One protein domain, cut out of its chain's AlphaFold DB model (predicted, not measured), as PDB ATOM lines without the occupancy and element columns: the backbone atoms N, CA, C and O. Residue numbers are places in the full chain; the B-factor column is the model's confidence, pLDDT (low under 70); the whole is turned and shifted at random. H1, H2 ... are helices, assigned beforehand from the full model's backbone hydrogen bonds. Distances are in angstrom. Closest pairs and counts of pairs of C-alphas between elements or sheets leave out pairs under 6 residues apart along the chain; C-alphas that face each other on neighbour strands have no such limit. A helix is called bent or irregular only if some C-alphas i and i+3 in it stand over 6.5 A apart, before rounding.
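Overview. This is residues 59 to 113 and 134 to 158 of the 186 residues of the protein "Hypothetical protein" of Pyrodinium bahamense (UniProt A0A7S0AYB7). One very long helix, H1, makes the length of the model, and a second, shorter helix, H2, runs back beside part of it across an open gap. The outline is a rod spanning 80 by 25 by 11 A, and H1 and H2 both stand free. The printed part has 80 residues, with two named helices, H1 then H2, and no named strand; the class is all helix. The whole is extended, with a radius of gyration of the C-alphas of 22.5 A.

Arrangement. H1, residues 59 to 110, and H2, residues 134 to 158, are apart, with no C-alpha of the one within 8 A of the other. In H1 and H2 every O i to N i+4 pair is within hydrogen-bond range.

Along the chain. H1 begins at C-alpha 59, (131.939, 210.766, 142.842), and measures 75.1 A from first to last C-alpha. H2 measures 36.4 A and ends at C-alpha 158, (142.369, 226.907, 154.342). Neither is bent.

Size, cuts and confidence. The two C-alphas farthest apart, those of Ala 59 and Pro 113, are 80.8 A apart. Residues 114 to 133 are not printed, and C-alphas 113 and 134 are 30.6 A apart across this cut. The mean pLDDT of the printed part is 81.1; it is under 70 at residues 59 to 69, 106 to 107, 109 to 113 and 158.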
ATOM      1  N   ALA A  59     132.562 210.126 141.685       60.03
ATOM      2  CA  ALA A  59     131.939 210.766 142.842       60.03
ATOM      3  C   ALA A  59     131.862 209.799 144.036       60.03
ATOM      4  O   ALA A  59     132.275 210.156 145.138       60.03
ATOM      5  N   ALA A  60     131.437 208.552 143.797       61.34
ATOM      6  CA  ALA A  60     131.377 207.512 144.823       61.34
ATOM      7  C   ALA A  60     132.767 207.130 145.366       61.34
ATOM      8  O   ALA A  60     132.933 206.862 146.558       61.34
ATOM      9  N   GLU A  61     133.791 207.127 144.512       64.75
ATOM     10  CA  GLU A  61     135.162 206.793 144.905       64.75
ATOM     11  C   GLU A  61     135.820 207.916 145.726       64.75
ATOM     12  O   GLU A  61     136.503 207.646 146.719       64.75
ATOM     13  N   ARG A  62     135.526 209.183 145.399       65.94
ATOM     14  CA  ARG A  62     135.947 210.354 146.186       65.94
ATOM     15  C   ARG A  62     135.264 210.411 147.554       65.94
ATOM     16  O   ARG A  62     135.936 210.657 148.553       65.94
ATOM     17  N   GLU A  63     133.966 210.126 147.614       65.62
ATOM     18  CA  GLU A  63     133.210 210.052 148.870       65.62
ATOM     19  C   GLU A  63     133.731 208.914 149.768       65.62
ATOM     20  O   GLU A  63     133.938 209.095 150.969       65.62
ATOM     21  N   ARG A  64     134.066 207.756 149.183       65.62
ATOM     22  CA  ARG A  64     134.687 206.634 149.905       65.62
ATOM     23  C   ARG A  64     136.075 206.983 150.449       65.62
ATOM     24  O   ARG A  64     136.388 206.616 151.586       65.62
ATOM     25  N   ALA A  65     136.895 207.697 149.676       67.38
ATOM     26  CA  ALA A  65     138.203 208.171 150.123       67.38
ATOM     27  C   ALA A  65     138.070 209.159 151.295       67.38
ATOM     28  O   ALA A  65     138.769 209.019 152.302       67.38
ATOM     29  N   GLU A  66     137.118 210.089 151.229       67.38
ATOM     30  CA  GLU A  66     136.867 211.060 152.295       67.38
ATOM     31  C   GLU A  66     136.339 210.403 153.581       67.38
ATOM     32  O   GLU A  66     136.823 210.696 154.675       67.38
ATOM     33  N   LEU A  67     135.413 209.446 153.468       65.88
ATOM     34  CA  LEU A  67     134.934 208.660 154.609       65.88
ATOM     35  C   LEU A  67     136.058 207.830 155.241       65.88
ATOM     36  O   LEU A  67     136.158 207.761 156.467       65.88
ATOM     37  N   SER A  68     136.950 207.251 154.431       65.88
ATOM     38  CA  SER A  68     138.113 206.512 154.937       65.88
ATOM     39  C   SER A  68     139.101 207.416 155.689       65.88
ATOM     40  O   SER A  68     139.593 207.040 156.758       65.88
ATOM     41  N   ALA A  69     139.316 208.643 155.203       69.31
ATOM     42  CA  ALA A  69     140.137 209.645 155.874       69.31
ATOM     43  C   ALA A  69     139.499 210.087 157.201       69.31
ATOM     44  O   ALA A  69     140.175 210.105 158.230       69.31
ATOM     45  N   ARG A  70     138.182 210.335 157.224       71.50
ATOM     46  CA  ARG A  70     137.435 210.661 158.451       71.50
ATOM     47  C   ARG A  70     137.510 209.534 159.488       71.50
ATOM     48  O   ARG A  70     137.760 209.812 160.658       71.50
ATOM     49  N   LEU A  71     137.394 208.269 159.075       73.12
ATOM     50  CA  LEU A  71     137.566 207.110 159.965       73.12
ATOM     51  C   LEU A  71     138.984 207.022 160.549       73.12
ATOM     52  O   LEU A  71     139.150 206.647 161.711       73.12
ATOM     53  N   SER A  72     140.010 207.383 159.773       79.12
ATOM     54  CA  SER A  72     141.392 207.438 160.270       79.12
ATOM     55  C   SER A  72     141.577 208.524 161.339       79.12
ATOM     56  O   SER A  72     142.230 208.282 162.357       79.12
ATOM     57  N   THR A  73     140.924 209.675 161.167       80.94
ATOM     58  CA  THR A  73     140.919 210.769 162.144       80.94
ATOM     59  C   THR A  73     140.196 210.368 163.426       80.94
ATOM     60  O   THR A  73     140.732 210.589 164.508       80.94
ATOM     61  N   VAL A  74     139.033 209.712 163.329       83.69
ATOM     62  CA  VAL A  74     138.293 209.214 164.505       83.69
ATOM     63  C   VAL A  74     139.138 208.219 165.298       83.69
ATOM     64  O   VAL A  74     139.316 208.403 166.497       83.69
ATOM     65  N   LYS A  75     139.774 207.245 164.633       85.31
ATOM     66  CA  LYS A  75     140.695 206.307 165.301       85.31
ATOM     67  C   LYS A  75     141.872 207.013 165.976       85.31
ATOM     68  O   LYS A  75     142.338 206.578 167.027       85.31
ATOM     69  N   ARG A  76     142.391 208.091 165.379       84.12
ATOM     70  CA  ARG A  76     143.468 208.891 165.982       84.12
ATOM     71  C   ARG A  76     142.981 209.645 167.221       84.12
ATOM     72  O   ARG A  76     143.717 209.699 168.200       84.12
ATOM     73  N   LEU A  77     141.765 210.188 167.191       85.06
ATOM     74  CA  LEU A  77     141.148 210.859 168.338       85.06
ATOM     75  C   LEU A  77     140.833 209.881 169.473       85.06
ATOM     76  O   LEU A  77     141.084 210.205 170.627       85.06
ATOM     77  N   GLU A  78     140.362 208.675 169.158       88.56
ATOM     78  CA  GLU A  78     140.157 207.613 170.150       88.56
ATOM     79  C   GLU A  78     141.467 207.251 170.853       88.56
ATOM     80  O   GLU A  78     141.531 207.276 172.079       88.56
ATOM     81  N   ARG A  79     142.546 207.038 170.090       89.25
ATOM     82  CA  ARG A  79     143.879 206.795 170.666       89.25
ATOM     83  C   ARG A  79     144.370 207.963 171.517       89.25
ATOM     84  O   ARG A  79     144.990 207.745 172.550       89.25
ATOM     85  N   LEU A  80     144.120 209.201 171.086       89.00
ATOM     86  CA  LEU A  80     144.510 210.381 171.853       89.00
ATOM     87  C   LEU A  80     143.744 210.462 173.178       89.00
ATOM     88  O   LEU A  80     144.348 210.762 174.201       89.00
ATOM     89  N   LYS A  81     142.444 210.158 173.163       92.69
ATOM     90  CA  LYS A  81     141.606 210.081 174.362       92.69
ATOM     91  C   LYS A  81     142.143 209.033 175.341       92.69
ATOM     92  O   LYS A  81     142.278 209.330 176.523       92.69
ATOM     93  N   ASP A  82     142.491 207.846 174.853       90.31
ATOM     94  CA  ASP A  82     143.022 206.774 175.700       90.31
ATOM     95  C   ASP A  82     144.402 207.146 176.279       90.31
ATOM     96  O   ASP A  82     144.657 206.953 177.468       90.31
ATOM     97  N   ASN A  83     145.268 207.774 175.475       86.94
ATOM     98  CA  ASN A  83     146.562 208.283 175.938       86.94
ATOM     99  C   ASN A  83     146.412 209.410 176.972       86.94
ATOM    100  O   ASN A  83     147.181 209.468 177.929       86.94
ATOM    101  N   ALA A  84     145.432 210.298 176.793       86.31
ATOM    102  CA  ALA A  84     145.148 211.370 177.740       86.31
ATOM    103  C   ALA A  84     144.669 210.811 179.087       86.31
ATOM    104  O   ALA A  84     145.150 211.252 180.126       86.31
ATOM    105  N   ALA A  85     143.803 209.793 179.073       89.62
ATOM    106  CA  ALA A  85     143.366 209.109 180.290       89.62
ATOM    107  C   ALA A  85     144.540 208.438 181.028       89.62
ATOM    108  O   ALA A  85     144.622 208.490 182.256       89.62
ATOM    109  N   PHE A  86     145.486 207.846 180.289       90.06
ATOM    110  CA  PHE A  86     146.692 207.273 180.888       90.06
ATOM    111  C   PHE A  86     147.569 208.353 181.538       90.06
ATOM    112  O   PHE A  86     147.944 208.218 182.703       90.06
ATOM    113  N   ALA A  87     147.832 209.451 180.825       87.62
ATOM    114  CA  ALA A  87     148.609 210.574 181.346       87.62
ATOM    115  C   ALA A  87     147.956 211.211 182.586       87.62
ATOM    116  O   ALA A  87     148.648 211.531 183.549       87.62
ATOM    117  N   GLU A  88     146.627 211.345 182.602       89.38
ATOM    118  CA  GLU A  88     145.884 211.825 183.771       89.38
ATOM    119  C   GLU A  88     146.112 210.919 184.986       89.38
ATOM    120  O   GLU A  88     146.401 211.407 186.081       89.38
ATOM    121  N   SER A  89     146.015 209.598 184.799       90.00
ATOM    122  CA  SER A  89     146.207 208.639 185.889       90.00
ATOM    123  C   SER A  89     147.622 208.685 186.474       90.00
ATOM    124  O   SER A  89     147.775 208.625 187.696       90.00
ATOM    125  N   ASP A  90     148.635 208.874 185.624       90.25
ATOM    126  CA  ASP A  90     150.041 208.958 186.020       90.25
ATOM    127  C   ASP A  90     150.319 210.246 186.811       90.25
ATOM    128  O   ASP A  90     150.833 210.209 187.932       90.25
ATOM    129  N   VAL A  91     149.849 211.390 186.298       86.88
ATOM    130  CA  VAL A  91     149.956 212.684 186.990       86.88
ATOM    131  C   VAL A  91     149.226 212.647 188.330       86.88
ATOM    132  O   VAL A  91     149.766 213.089 189.345       86.88
ATOM    133  N   ARG A  92     148.014 212.084 188.377       85.94
ATOM    134  CA  ARG A  92     147.246 211.967 189.622       85.94
ATOM    135  C   ARG A  92     147.964 211.087 190.647       85.94
ATOM    136  O   ARG A  92     147.976 211.430 191.830       85.94
ATOM    137  N   GLY A  93     148.577 209.988 190.207       90.81
ATOM    138  CA  GLY A  93     149.403 209.125 191.051       90.81
ATOM    139  C   GLY A  93     150.608 209.863 191.634       90.81
ATOM    140  O   GLY A  93     150.811 209.841 192.849       90.81
ATOM    141  N   ALA A  94     151.349 210.585 190.792       88.62
ATOM    142  CA  ALA A  94     152.504 211.377 191.208       88.62
ATOM    143  C   ALA A  94     152.127 212.475 192.218       88.62
ATOM    144  O   ALA A  94     152.808 212.650 193.228       88.62
ATOM    145  N   VAL A  95     151.007 213.175 191.999       83.50
ATOM    146  CA  VAL A  95     150.505 214.200 192.928       83.50
ATOM    147  C   VAL A  95     150.148 213.589 194.280       83.50
ATOM    148  O   VAL A  95     150.548 214.122 195.313       83.50
ATOM    149  N   LEU A  96     149.439 212.456 194.302       84.81
ATOM    150  CA  LEU A  96     149.088 211.782 195.555       84.81
ATOM    151  C   LEU A  96     150.332 211.327 196.327       84.81
ATOM    152  O   LEU A  96     150.391 211.527 197.540       84.81
ATOM    153  N   GLN A  97     151.336 210.777 195.638       88.25
ATOM    154  CA  GLN A  97     152.611 210.402 196.256       88.25
ATOM    155  C   GLN A  97     153.352 211.616 196.823       88.25
ATOM    156  O   GLN A  97     153.792 211.577 197.971       88.25
ATOM    157  N   ALA A  98     153.431 212.718 196.072       81.88
ATOM    158  CA  ALA A  98     154.058 213.952 196.537       81.88
ATOM    159  C   ALA A  98     153.333 214.534 197.763       81.88
ATOM    160  O   ALA A  98     153.975 214.930 198.738       81.88
ATOM    161  N   CYS A  99     151.996 214.538 197.761       71.69
ATOM    162  CA  CYS A  99     151.195 214.963 198.909       71.69
ATOM    163  C   CYS A  99     151.410 214.055 200.125       71.69
ATOM    164  O   CYS A  99     151.543 214.555 201.243       71.69
ATOM    165  N   GLN A 100     151.474 212.736 199.926       80.19
ATOM    166  CA  GLN A 100     151.764 211.792 201.000       80.19
ATOM    167  C   GLN A 100     153.152 212.056 201.591       80.19
ATOM    168  O   GLN A 100     153.259 212.246 202.802       80.19
ATOM    169  N   GLN A 101     154.180 212.162 200.749       86.19
ATOM    170  CA  GLN A 101     155.549 212.448 201.168       86.19
ATOM    171  C   GLN A 101     155.644 213.784 201.918       86.19
ATOM    172  O   GLN A 101     156.242 213.853 202.990       86.19
ATOM    173  N   ALA A 102     154.989 214.837 201.418       71.75
ATOM    174  CA  ALA A 102     154.917 216.123 202.103       71.75
ATOM    175  C   ALA A 102     154.225 216.002 203.471       71.75
ATOM    176  O   ALA A 102     154.691 216.571 204.457       71.75
ATOM    177  N   SER A 103     153.138 215.228 203.563       70.44
ATOM    178  CA  SER A 103     152.427 214.999 204.824       70.44
ATOM    179  C   SER A 103     153.266 214.226 205.849       70.44
ATOM    180  O   SER A 103     153.226 214.533 207.041       70.44
ATOM    181  N   GLU A 104     154.052 213.249 205.396       77.19
ATOM    182  CA  GLU A 104     154.965 212.466 206.228       77.19
ATOM    183  C   GLU A 104     156.122 213.331 206.725       77.19
ATOM    184  O   GLU A 104     156.413 213.331 207.922       77.19
ATOM    185  N   MET A 105     156.690 214.156 205.845       76.94
ATOM    186  CA  MET A 105     157.731 215.126 206.173       76.94
ATOM    187  C   MET A 105     157.240 216.157 207.200       76.94
ATOM    188  O   MET A 105     157.870 216.358 208.236       76.94
ATOM    189  N   MET A 106     156.061 216.754 206.992       67.00
ATOM    190  CA  MET A 106     155.459 217.678 207.962       67.00
ATOM    191  C   MET A 106     155.163 217.001 209.304       67.00
ATOM    192  O   MET A 106     155.312 217.615 210.359       67.00
ATOM    193  N   ARG A 107     154.761 215.724 209.297       69.75
ATOM    194  CA  ARG A 107     154.544 214.949 210.526       69.75
ATOM    195  C   ARG A 107     155.858 214.659 211.256       69.75
ATOM    196  O   ARG A 107     155.849 214.666 212.488       69.75
ATOM    197  N   TYR A 108     156.944 214.416 210.523       72.81
ATOM    198  CA  TYR A 108     158.288 214.229 211.069       72.81
ATOM    199  C   TYR A 108     158.787 215.516 211.741       72.81
ATOM    200  O   TYR A 108     159.079 215.503 212.936       72.81
ATOM    201  N   PHE A 109     158.732 216.653 211.040       67.06
ATOM    202  CA  PHE A 109     159.134 217.957 211.586       67.06
ATOM    203  C   PHE A 109     158.166 218.524 212.642       67.06
ATOM    204  O   PHE A 109     158.558 219.335 213.476       67.06
ATOM    205  N   GLY A 110     156.900 218.098 212.647       63.88
ATOM    206  CA  GLY A 110     155.874 218.589 213.572       63.88
ATOM    207  C   GLY A 110     155.783 217.861 214.921       63.88
ATOM    208  O   GLY A 110     155.064 218.331 215.806       63.88
ATOM    209  N   LYS A 111     156.447 216.707 215.112       55.31
ATOM    210  CA  LYS A 111     156.304 215.890 216.343       55.31
ATOM    211  C   LYS A 111     157.400 216.043 217.401       55.31
ATOM    212  O   LYS A 111     157.195 215.584 218.522       55.31
ATOM    213  N   ALA A 112     158.478 216.751 217.122       50.41
ATOM    214  CA  ALA A 112     159.429 217.284 218.095       50.41
ATOM    215  C   ALA A 112     160.245 218.342 217.352       50.41
ATOM    216  O   ALA A 112     160.470 218.128 216.164       50.41
ATOM    217  N   PRO A 113     160.704 219.443 217.978       45.16
ATOM    218  CA  PRO A 113     161.764 220.209 217.350       45.16
ATOM    219  C   PRO A 113     162.962 219.255 217.242       45.16
ATOM    220  O   PRO A 113     163.478 218.841 218.288       45.16
ATOM    221  N   LEU A 134     158.206 224.531 187.892       89.50
ATOM    222  CA  LEU A 134     157.247 225.594 187.571       89.50
ATOM    223  C   LEU A 134     157.624 226.339 186.282       89.50
ATOM    224  O   LEU A 134     156.749 226.677 185.482       89.50
ATOM    225  N   GLN A 135     158.918 226.555 186.046       88.38
ATOM    226  CA  GLN A 135     159.409 227.157 184.810       88.38
ATOM    227  C   GLN A 135     159.147 226.260 183.591       88.38
ATOM    228  O   GLN A 135     158.676 226.756 182.569       88.38
ATOM    229  N   ALA A 136     159.388 224.952 183.704       84.31
ATOM    230  CA  ALA A 136     159.107 223.993 182.640       84.31
ATOM    231  C   ALA A 136     157.605 223.920 182.318       84.31
ATOM    232  O   ALA A 136     157.227 223.918 181.148       84.31
ATOM    233  N   VAL A 137     156.741 223.942 183.339       87.81
ATOM    234  CA  VAL A 137     155.280 223.991 183.157       87.81
ATOM    235  C   VAL A 137     154.859 225.273 182.439       87.81
ATOM    236  O   VAL A 137     154.062 225.219 181.505       87.81
ATOM    237  N   SER A 138     155.419 226.422 182.823       91.12
ATOM    238  CA  SER A 138     155.158 227.696 182.143       91.12
ATOM    239  C   SER A 138     155.549 227.639 180.662       91.12
ATOM    240  O   SER A 138     154.762 228.017 179.793       91.12
ATOM    241  N   GLN A 139     156.729 227.095 180.353       90.69
ATOM    242  CA  GLN A 139     157.197 226.940 178.977       90.69
ATOM    243  C   GLN A 139     156.307 225.989 178.166       90.69
ATOM    244  O   GLN A 139     155.932 226.319 177.043       90.69
ATOM    245  N   PHE A 140     155.894 224.865 178.752       89.94
ATOM    246  CA  PHE A 140     154.955 223.940 178.122       89.94
ATOM    247  C   PHE A 140     153.623 224.618 177.770       89.94
ATOM    248  O   PHE A 140     153.131 224.475 176.653       89.94
ATOM    249  N   VAL A 141     153.053 225.409 178.686       93.12
ATOM    250  CA  VAL A 141     151.808 226.153 178.424       93.12
ATOM    251  C   VAL A 141     151.985 227.132 177.259       93.12
ATOM    252  O   VAL A 141     151.108 227.223 176.401       93.12
ATOM    253  N   LEU A 142     153.121 227.832 177.188       96.31
ATOM    254  CA  LEU A 142     153.422 228.730 176.069       96.31
ATOM    255  C   LEU A 142     153.522 227.981 174.734       96.31
ATOM    256  O   LEU A 142     152.975 228.455 173.739       96.31
ATOM    257  N   GLU A 143     154.161 226.812 174.711       94.94
ATOM    258  CA  GLU A 143     154.259 225.973 173.511       94.94
ATOM    259  C   GLU A 143     152.891 225.452 173.061       94.94
ATOM    260  O   GLU A 143     152.586 225.485 171.870       94.94
ATOM    261  N   VAL A 144     152.022 225.051 173.994       92.12
ATOM    262  CA  VAL A 144     150.643 224.643 173.679       92.12
ATOM    263  C   VAL A 144     149.847 225.805 173.085       92.12
ATOM    264  O   VAL A 144     149.150 225.624 172.086       92.12
ATOM    265  N   VAL A 145     149.965 227.010 173.651       95.25
ATOM    266  CA  VAL A 145     149.305 228.212 173.112       95.25
ATOM    267  C   VAL A 145     149.834 228.553 171.718       95.25
ATOM    268  O   VAL A 145     149.045 228.906 170.841       95.25
ATOM    269  N   ALA A 146     151.145 228.447 171.494       94.31
ATOM    270  CA  ALA A 146     151.747 228.671 170.183       94.31
ATOM    271  C   ALA A 146     151.242 227.645 169.157       94.31
ATOM    272  O   ALA A 146     150.725 228.033 168.113       94.31
ATOM    273  N   ALA A 147     151.277 226.355 169.495       95.00
ATOM    274  CA  ALA A 147     150.769 225.288 168.639       95.00
ATOM    275  C   ALA A 147     149.275 225.461 168.322       95.00
ATOM    276  O   ALA A 147     148.842 225.218 167.195       95.00
ATOM    277  N   TRP A 148     148.477 225.918 169.291       94.19
ATOM    278  CA  TRP A 148     147.063 226.212 169.069       94.19
ATOM    279  C   TRP A 148     146.860 227.355 168.069       94.19
ATOM    280  O   TRP A 148     146.057 227.227 167.143       94.19
ATOM    281  N   LYS A 149     147.616 228.450 168.213       95.69
ATOM    282  CA  LYS A 149     147.587 229.574 167.265       95.69
ATOM    283  C   LYS A 149     148.018 229.151 165.864       95.69
ATOM    284  O   LYS A 149     147.391 229.568 164.894       95.69
ATOM    285  N   ASP A 150     149.022 228.288 165.752       94.06
ATOM    286  CA  ASP A 150     149.455 227.749 164.464       94.06
ATOM    287  C   ASP A 150     148.336 226.936 163.804       94.06
ATOM    288  O   ASP A 150     148.055 227.121 162.619       94.06
ATOM    289  N   ILE A 151     147.643 226.072 164.556       89.62
ATOM    290  CA  ILE A 151     146.489 225.313 164.048       89.62
ATOM    291  C   ILE A 151     145.383 226.263 163.575       89.62
ATOM    292  O   ILE A 151     144.831 226.072 162.489       89.62
ATOM    293  N   GLU A 152     145.068 227.292 164.360       92.75
ATOM    294  CA  GLU A 152     144.061 228.294 164.008       92.75
ATOM    295  C   GLU A 152     144.440 229.050 162.726       92.75
ATOM    296  O   GLU A 152     143.613 229.207 161.825       92.75
ATOM    297  N   GLN A 153     145.707 229.438 162.578       93.44
ATOM    298  CA  GLN A 153     146.204 230.093 161.373       93.44
ATOM    299  C   GLN A 153     146.116 229.180 160.143       93.44
ATOM    300  O   GLN A 153     145.708 229.636 159.072       93.44
ATOM    301  N   HIS A 154     146.434 227.890 160.281       88.50
ATOM    302  CA  HIS A 154     146.260 226.918 159.199       88.50
ATOM    303  C   HIS A 154     144.782 226.781 158.813       88.50
ATOM    304  O   HIS A 154     144.454 226.795 157.625       88.50
ATOM    305  N   GLN A 155     143.867 226.731 159.785       84.44
ATOM    306  CA  GLN A 155     142.428 226.708 159.503       84.44
ATOM    307  C   GLN A 155     141.966 227.974 158.770       84.44
ATOM    308  O   GLN A 155     141.214 227.874 157.802       84.44
ATOM    309  N   GLN A 156     142.452 229.152 159.166       85.81
ATOM    310  CA  GLN A 156     142.139 230.417 158.494       85.81
ATOM    311  C   GLN A 156     142.746 230.520 157.086       85.81
ATOM    312  O   GLN A 156     142.156 231.130 156.194       85.81
ATOM    313  N   ALA A 157     143.920 229.934 156.853       82.19
ATOM    314  CA  ALA A 157     144.523 229.872 155.524       82.19
ATOM    315  C   ALA A 157     143.718 228.957 154.586       82.19
ATOM    316  O   ALA A 157     143.511 229.297 153.421       82.19
ATOM    317  N   HIS A 158     143.207 227.835 155.101       66.06
ATOM    318  CA  HIS A 158     142.369 226.907 154.342       66.06
ATOM    319  C   HIS A 158     140.910 227.377 154.185       66.06
ATOM    320  O   HIS A 158     140.266 227.023 153.198       66.06
TER     321      HIS A 158